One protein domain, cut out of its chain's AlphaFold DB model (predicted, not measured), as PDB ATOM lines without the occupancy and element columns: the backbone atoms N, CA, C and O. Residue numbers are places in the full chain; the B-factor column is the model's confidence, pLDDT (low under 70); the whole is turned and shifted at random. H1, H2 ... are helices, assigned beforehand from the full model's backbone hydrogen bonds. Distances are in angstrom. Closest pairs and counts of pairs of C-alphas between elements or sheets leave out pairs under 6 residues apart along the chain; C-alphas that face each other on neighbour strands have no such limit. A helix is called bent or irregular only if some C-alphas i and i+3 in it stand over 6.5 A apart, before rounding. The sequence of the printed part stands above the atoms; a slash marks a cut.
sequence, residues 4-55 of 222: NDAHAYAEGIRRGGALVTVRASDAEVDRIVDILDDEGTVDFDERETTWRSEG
ATOM      1  N   ASN A   4      15.501  30.545  47.486       53.19
ATOM      2  CA  ASN A   4      16.794  29.870  47.526       53.19
ATOM      3  C   ASN A   4      17.008  28.918  46.340       53.19
ATOM      4  O   ASN A   4      18.119  28.846  45.813       53.19
ATOM      5  N   ASP A   5      15.949  28.256  45.868       59.47
ATOM      6  CA  ASP A   5      16.031  27.318  44.744       59.47
ATOM      7  C   ASP A   5      16.236  28.076  43.422       59.47
ATOM      8  O   ASP A   5      16.928  27.625  42.507       59.47
ATOM      9  N   ALA A   6      15.684  29.289  43.329       64.44
ATOM     10  CA  ALA A   6      15.709  30.100  42.117       64.44
ATOM     11  C   ALA A   6      17.129  30.509  41.689       64.44
ATOM     12  O   ALA A   6      17.427  30.536  40.491       64.44
ATOM     13  N   HIS A   7      18.019  30.813  42.642       65.06
ATOM     14  CA  HIS A   7      19.387  31.236  42.325       65.06
ATOM     15  C   HIS A   7      20.222  30.088  41.758       65.06
ATOM     16  O   HIS A   7      20.978  30.270  40.802       65.06
ATOM     17  N   ALA A   8      20.045  28.895  42.316       64.38
ATOM     18  CA  ALA A   8      20.742  27.715  41.858       64.38
ATOM     19  C   ALA A   8      20.251  27.309  40.452       64.38
ATOM     20  O   ALA A   8      21.070  27.067  39.561       64.38
ATOM     21  N   TYR A   9      18.937  27.320  40.194       70.00
ATOM     22  CA  TYR A   9      18.407  27.045  38.852       70.00
ATOM     23  C   TYR A   9      18.885  28.062  37.807       70.00
ATOM     24  O   TYR A   9      19.243  27.682  36.690       70.00
ATOM     25  N   ALA A  10      18.946  29.347  38.166       74.44
ATOM     26  CA  ALA A  10      19.469  30.388  37.283       74.44
ATOM     27  C   ALA A  10      20.947  30.159  36.926       74.44
ATOM     28  O   ALA A  10      21.356  30.400  35.787       74.44
ATOM     29  N   GLU A  11      21.748  29.667  37.872       71.44
ATOM     30  CA  GLU A  11      23.145  29.318  37.627       71.44
ATOM     31  C   GLU A  11      23.279  28.097  36.706       71.44
ATOM     32  O   GLU A  11      24.088  28.112  35.773       71.44
ATOM     33  N   GLY A  12      22.439  27.077  36.905       70.44
ATOM     34  CA  GLY A  12      22.359  25.919  36.015       70.44
ATOM     35  C   GLY A  12      22.073  26.320  34.569       70.44
ATOM     36  O   GLY A  12      22.741  25.837  33.656       70.44
ATOM     37  N   ILE A  13      21.161  27.273  34.359       79.12
ATOM     38  CA  ILE A  13      20.857  27.820  33.028       79.12
ATOM     39  C   ILE A  13      22.036  28.628  32.471       79.12
ATOM     40  O   ILE A  13      22.410  28.459  31.311       79.12
ATOM     41  N   ARG A  14      22.678  29.477  33.286       73.56
ATOM     42  CA  ARG A  14      23.826  30.301  32.855       73.56
ATOM     43  C   ARG A  14      24.999  29.455  32.361       73.56
ATOM     44  O   ARG A  14      25.705  29.863  31.441       73.56
ATOM     45  N   ARG A  15      25.190  28.273  32.945       74.31
ATOM     46  CA  ARG A  15      26.225  27.303  32.557       74.31
ATOM     47  C   ARG A  15      25.799  26.374  31.412       74.31
ATOM     48  O   ARG A  15      26.488  25.395  31.138       74.31
ATOM     49  N   GLY A  16      24.697  26.694  30.730       75.00
ATOM     50  CA  GLY A  16      24.225  26.000  29.531       75.00
ATOM     51  C   GLY A  16      23.191  24.901  29.783       75.00
ATOM     52  O   GLY A  16      22.913  24.125  28.873       75.00
ATOM     53  N   GLY A  17      22.634  24.806  30.992       76.75
ATOM     54  CA  GLY A  17      21.513  23.920  31.303       76.75
ATOM     55  C   GLY A  17      20.157  24.490  30.871       76.75
ATOM     56  O   GLY A  17      20.030  25.663  30.525       76.75
ATOM     57  N   ALA A  18      19.120  23.659  30.925       75.19
ATOM     58  CA  ALA A  18      17.735  24.062  30.692       75.19
ATOM     59  C   ALA A  18      16.871  23.661  31.895       75.19
ATOM     60  O   ALA A  18      17.039  22.568  32.432       75.19
ATOM     61  N   LEU A  19      15.954  24.538  32.316       77.06
ATOM     62  CA  LEU A  19      14.987  24.252  33.377       77.06
ATOM     63  C   LEU A  19      13.636  23.895  32.757       77.06
ATOM     64  O   LEU A  19      13.080  24.674  31.982       77.06
ATOM     65  N   VAL A  20      13.093  22.741  33.135       78.88
ATOM     66  CA  VAL A  20      11.762  22.289  32.720       78.88
ATOM     67  C   VAL A  20      10.851  22.290  33.942       78.88
ATOM     68  O   VAL A  20      11.138  21.630  34.934       78.88
ATOM     69  N   THR A  21       9.741  23.026  33.874       77.50
ATOM     70  CA  THR A  21       8.703  23.024  34.917       77.50
ATOM     71  C   THR A  21       7.407  22.466  34.346       77.50
ATOM     72  O   THR A  21       6.925  22.969  33.329       77.50
ATOM     73  N   VAL A  22       6.812  21.477  35.010       80.12
ATOM     74  CA  VAL A  22       5.538  20.868  34.601       80.12
ATOM     75  C   VAL A  22       4.520  21.057  35.721       80.12
ATOM     76  O   VAL A  22       4.834  20.857  36.890       80.12
ATOM     77  N   ARG A  23       3.294  21.462  35.377       80.56
ATOM     78  CA  ARG A  23       2.156  21.404  36.305       80.56
ATOM     79  C   ARG A  23       1.433  20.087  36.074       80.56
ATOM     80  O   ARG A  23       1.015  19.831  34.949       80.56
ATOM     81  N   ALA A  24       1.291  19.293  37.124       82.44
ATOM     82  CA  ALA A  24       0.712  17.961  37.063       82.44
ATOM     83  C   ALA A  24      -0.306  17.770  38.182       82.44
ATOM     84  O   ALA A  24      -0.195  18.403  39.235       82.44
ATOM     85  N   SER A  25      -1.290  16.906  37.950       83.44
ATOM     86  CA  SER A  25      -2.101  16.365  39.041       83.44
ATOM     87  C   SER A  25      -1.319  15.288  39.802       83.44
ATOM     88  O   SER A  25      -0.435  14.660  39.224       83.44
ATOM     89  N   ASP A  26      -1.656  15.030  41.072       78.19
ATOM     90  CA  ASP A  26      -0.959  14.031  41.908       78.19
ATOM     91  C   ASP A  26      -0.892  12.640  41.252       78.19
ATOM     92  O   ASP A  26       0.099  11.931  41.388       78.19
ATOM     93  N   ALA A  27      -1.915  12.267  40.474       82.38
ATOM     94  CA  ALA A  27      -1.968  10.994  39.753       82.38
ATOM     95  C   ALA A  27      -0.977  10.897  38.574       82.38
ATOM     96  O   ALA A  27      -0.738   9.809  38.052       82.38
ATOM     97  N   GLU A  28      -0.435  12.026  38.118       77.81
ATOM     98  CA  GLU A  28       0.477  12.119  36.975       77.81
ATOM     99  C   GLU A  28       1.935  12.333  37.401       77.81
ATOM    100  O   GLU A  28       2.826  12.199  36.561       77.81
ATOM    101  N   VAL A  29       2.185  12.633  38.681       82.50
ATOM    102  CA  VAL A  29       3.521  12.937  39.218       82.50
ATOM    103  C   VAL A  29       4.482  11.772  39.001       82.50
ATOM    104  O   VAL A  29       5.529  11.983  38.395       82.50
ATOM    105  N   ASP A  30       4.104  10.551  39.390       81.06
ATOM    106  CA  ASP A  30       4.978   9.370  39.275       81.06
ATOM    107  C   ASP A  30       5.411   9.125  37.822       81.06
ATOM    108  O   ASP A  30       6.588   8.952  37.524       81.06
ATOM    109  N   ARG A  31       4.465   9.233  36.881       78.38
ATOM    110  CA  ARG A  31       4.749   9.092  35.448       78.38
ATOM    111  C   ARG A  31       5.696  10.180  34.937       78.38
ATOM    112  O   ARG A  31       6.484   9.916  34.034       78.38
ATOM    113  N   ILE A  32       5.573  11.410  35.427       82.06
ATOM    114  CA  ILE A  32       6.425  12.527  35.004       82.06
ATOM    115  C   ILE A  32       7.838  12.362  35.562       82.06
ATOM    116  O   ILE A  32       8.788  12.599  34.820       82.06
ATOM    117  N   VAL A  33       7.977  11.922  36.815       78.19
ATOM    118  CA  VAL A  33       9.276  11.613  37.431       78.19
ATOM    119  C   VAL A  33       9.983  10.508  36.647       78.19
ATOM    120  O   VAL A  33      11.104  10.725  36.197       78.19
ATOM    121  N   ASP A  34       9.293   9.405  36.347       76.94
ATOM    122  CA  ASP A  34       9.851   8.298  35.555       76.94
ATOM    123  C   ASP A  34      10.361   8.749  34.173       76.94
ATOM    124  O   ASP A  34      11.392   8.283  33.689       76.94
ATOM    125  N   ILE A  35       9.630   9.655  33.512       80.25
ATOM    126  CA  ILE A  35      10.011  10.189  32.195       80.25
ATOM    127  C   ILE A  35      11.236  11.099  32.296       80.25
ATOM    128  O   ILE A  35      12.089  11.068  31.411       80.25
ATOM    129  N   LEU A  36      11.302  11.941  33.328       76.75
ATOM    130  CA  LEU A  36      12.416  12.862  33.520       76.75
ATOM    131  C   LEU A  36      13.698  12.092  33.889       76.75
ATOM    132  O   LEU A  36      14.750  12.388  33.322       76.75
ATOM    133  N   ASP A  37      13.604  11.057  34.725       74.75
ATOM    134  CA  ASP A  37      14.753  10.231  35.121       74.75
ATOM    135  C   ASP A  37      15.328   9.377  33.971       74.75
ATOM    136  O   ASP A  37      16.550   9.275  33.842       74.75
ATOM    137  N   ASP A  38      14.496   8.822  33.076       72.44
ATOM    138  CA  ASP A  38      14.956   8.036  31.903       72.44
ATOM    139  C   ASP A  38      15.710   8.896  30.865       72.44
ATOM    140  O   ASP A  38      16.562   8.387  30.137       72.44
ATOM    141  N   GLU A  39      15.426  10.204  30.795       66.81
ATOM    142  CA  GLU A  39      16.019  11.135  29.817       66.81
ATOM    143  C   GLU A  39      17.275  11.857  30.360       66.81
ATOM    144  O   GLU A  39      17.851  12.714  29.687       66.81
ATOM    145  N   GLY A  40      17.743  11.481  31.557       57.09
ATOM    146  CA  GLY A  40      18.972  12.003  32.149       57.09
ATOM    147  C   GLY A  40      18.763  13.313  32.903       57.09
ATOM    148  O   GLY A  40      19.453  14.304  32.636       57.09
ATOM    149  N   THR A  41      17.828  13.322  33.857       61.97
ATOM    150  CA  THR A  41      17.798  14.349  34.900       61.97
ATOM    151  C   THR A  41      19.169  14.460  35.539       61.97
ATOM    152  O   THR A  41      19.831  13.490  35.904       61.97
ATOM    153  N   VAL A  42      19.634  15.696  35.618       62.81
ATOM    154  CA  VAL A  42      20.875  16.005  36.297       62.81
ATOM    155  C   VAL A  42      20.545  16.105  37.777       62.81
ATOM    156  O   VAL A  42      19.747  16.968  38.148       62.81
ATOM    157  N   ASP A  43      21.162  15.252  38.599       65.81
ATOM    158  CA  ASP A  43      21.097  15.399  40.050       65.81
ATOM    159  C   ASP A  43      21.678  16.769  40.415       65.81
ATOM    160  O   ASP A  43      22.853  17.095  40.184       65.81
ATOM    161  N   PHE A  44      20.782  17.628  40.879       63.12
ATOM    162  CA  PHE A  44      21.068  19.029  41.086       63.12
ATOM    163  C   PHE A  44      22.014  19.227  42.279       63.12
ATOM    164  O   PHE A  44      22.862  20.121  42.233       63.12
ATOM    165  N   ASP A  45      21.958  18.336  43.274       67.00
ATOM    166  CA  ASP A  45      22.823  18.350  44.457       67.00
ATOM    167  C   ASP A  45      24.267  17.951  44.094       67.00
ATOM    168  O   ASP A  45      25.250  18.558  44.549       67.00
ATOM    169  N   GLU A  46      24.417  16.978  43.191       69.88
ATOM    170  CA  GLU A  46      25.719  16.561  42.655       69.88
ATOM    171  C   GLU A  46      26.379  17.685  41.832       69.88
ATOM    172  O   GLU A  46      27.581  17.971  41.952       69.88
ATOM    173  N   ARG A  47      25.583  18.408  41.037       68.44
ATOM    174  CA  ARG A  47      26.071  19.564  40.270       68.44
ATOM    175  C   ARG A  47      26.396  20.773  41.113       68.44
ATOM    176  O   ARG A  47      27.390  21.444  40.832       68.44
ATOM    177  N   GLU A  48      25.622  21.028  42.155       68.06
ATOM    178  CA  GLU A  48      25.903  22.107  43.087       68.06
ATOM    179  C   GLU A  48      27.268  21.911  43.767       68.06
ATOM    180  O   GLU A  48      28.063  22.848  43.894       68.06
ATOM    181  N   THR A  49      27.582  20.666  44.131       73.25
ATOM    182  CA  THR A  49      28.879  20.268  44.698       73.25
ATOM    183  C   THR A  49      30.029  20.530  43.723       73.25
ATOM    184  O   THR A  49      31.056  21.102  44.101       73.25
ATOM    185  N   THR A  50      29.831  20.192  42.448       74.31
ATOM    186  CA  THR A  50      30.807  20.453  41.381       74.31
ATOM    187  C   THR A  50      31.050  21.954  41.209       74.31
ATOM    188  O   THR A  50      32.195  22.405  41.219       74.31
ATOM    189  N   TRP A  51      29.997  22.770  41.161       75.12
ATOM    190  CA  TRP A  51      30.129  24.220  40.998       75.12
ATOM    191  C   TRP A  51      30.792  24.912  42.186       75.12
ATOM    192  O   TRP A  51      31.562  25.854  41.991       75.12
ATOM    193  N   ARG A  52      30.545  24.442  43.413       76.00
ATOM    194  CA  ARG A  52      31.266  24.931  44.600       76.00
ATOM    195  C   ARG A  52      32.766  24.658  44.500       76.00
ATOM    196  O   ARG A  52      33.560  25.521  44.866       76.00
ATOM    197  N   SER A  53      33.161  23.505  43.953       72.44
ATOM    198  CA  SER A  53      34.576  23.183  43.716       72.44
ATOM    199  C   SER A  53      35.231  24.070  42.643       72.44
ATOM    200  O   SER A  53      36.426  24.339  42.713       72.44
ATOM    201  N   GLU A  54      34.434  24.606  41.712       76.88
ATOM    202  CA  GLU A  54      34.846  25.544  40.656       76.88
ATOM    203  C   GLU A  54      34.809  27.024  41.095       76.88
ATOM    204  O   GLU A  54      35.028  27.928  40.287       76.88
ATOM    205  N   GLY A  55      34.544  27.294  42.378       71.00
ATOM    206  CA  GLY A  55      34.568  28.642  42.950       71.00
ATOM    207  C   GLY A  55      33.236  29.391  42.885       71.00
ATOM    208  O   GLY A  55      33.204  30.604  43.095       71.00
TER     209      GLY A  55
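What this domain is: This is residues 4 to 55 of the 222 residues of the protein "YsnF/AvaK domain-containing protein" of Microvirga mediterraneensis (UniProt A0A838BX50). The printed part makes a wide, open loop with a helix, H1, set crosswise at its start: from H1 a long stretch without a named element, residues 15 to 25, runs off to the far end, and the backbone then folds back through H2 and on through H3, two helices that follow one another roughly along the longest axis. H3 comes back near H1, at about a right angle to it, and residues 25 to 31, most of them in H2, stick out at the far end. The printed part has 52 residues with three named helices, in the order H1, H2, H3, and no named strand; the class is all helix. The whole is loose, with a radius of gyration of the C-alphas of 12.9 A, and its C-alphas span 41 by 20 by 17 A along the three main axes.

How they stand to each other: The printed part begins with H1, residues 4 to 14, which touches no helix but is near H3, residues 44 to 53. H1 and H3 are close but not clearly touching, with 1 pair of C-alphas within 8 A. Their closest C-alphas, those of Ala 8 and Glu 48, are 7.7 A apart, and their centres are 11.7 A apart. The lines of H1 and H3 stand at 72 degrees, about perpendicular, but only just. After H1 comes a long link of 11 residues, which leads to H2, residues 26 to 38. H1 and H2 are apart. Residues 25 to 31, of which 26 to 31 belong to H2, stand free: no C-alpha 8 or more residues away along the chain comes within 10 A of theirs. H2 and H3 are joined by a tight link of 5 residues, yet they too are apart. In H3 every pair of O i and N i+4 is within hydrogen-bond range, against 6 of 7 such pairs in H1 and 7 of 9 in H2.

Where its parts are: H1 runs from Asn 4 to Arg 14 and measures 16.3 A from first to last C-alpha. Its first C-alpha lies at (16.794, 29.870, 47.526) and its last at (23.826, 30.301, 32.855), with the main change in z. Along the link, x falls from 26.225 at C-alpha 15 to -2.101 at C-alpha 25. H2 runs from Asp 26, with its C-alpha at (-0.959, 14.031, 41.908), to Asp 38, and x rises again along it. It is the longest helix, with 13 residues and 19.7 A from first to last C-alpha. H2 is irregular: C-alphas 27 and 30 are 7.1 A apart, where about 5 A is found in a regular helix, and its line is a rough one. Residues 39 to 43 then lead to H3, which runs from Phe 44 to Ser 53 over 14.4 A and ends with C-alpha 53 at (34.576, 23.183, 43.716).

The domain as a whole: The outline is a rod, but only just, with spans of 41, 20 and 17 A. The two C-alphas farthest apart are those of Ala 27 and Gly 55, at 40.7 A, while the first and last printed C-alphas, those of Asn 4 and Gly 55, are 18.4 A apart. The printed part has no cut, and its one long link is that from H1 to H2. The mean pLDDT of the printed part is 73.0. Confidence is low, under 70, at 15 residues: residues 4 to 8, which belong to H1, and residues 39 to 48, of which 44 to 48 belong to H3. The mean pLDDT is 68 in H1, 79 in H2 and 71 in H3.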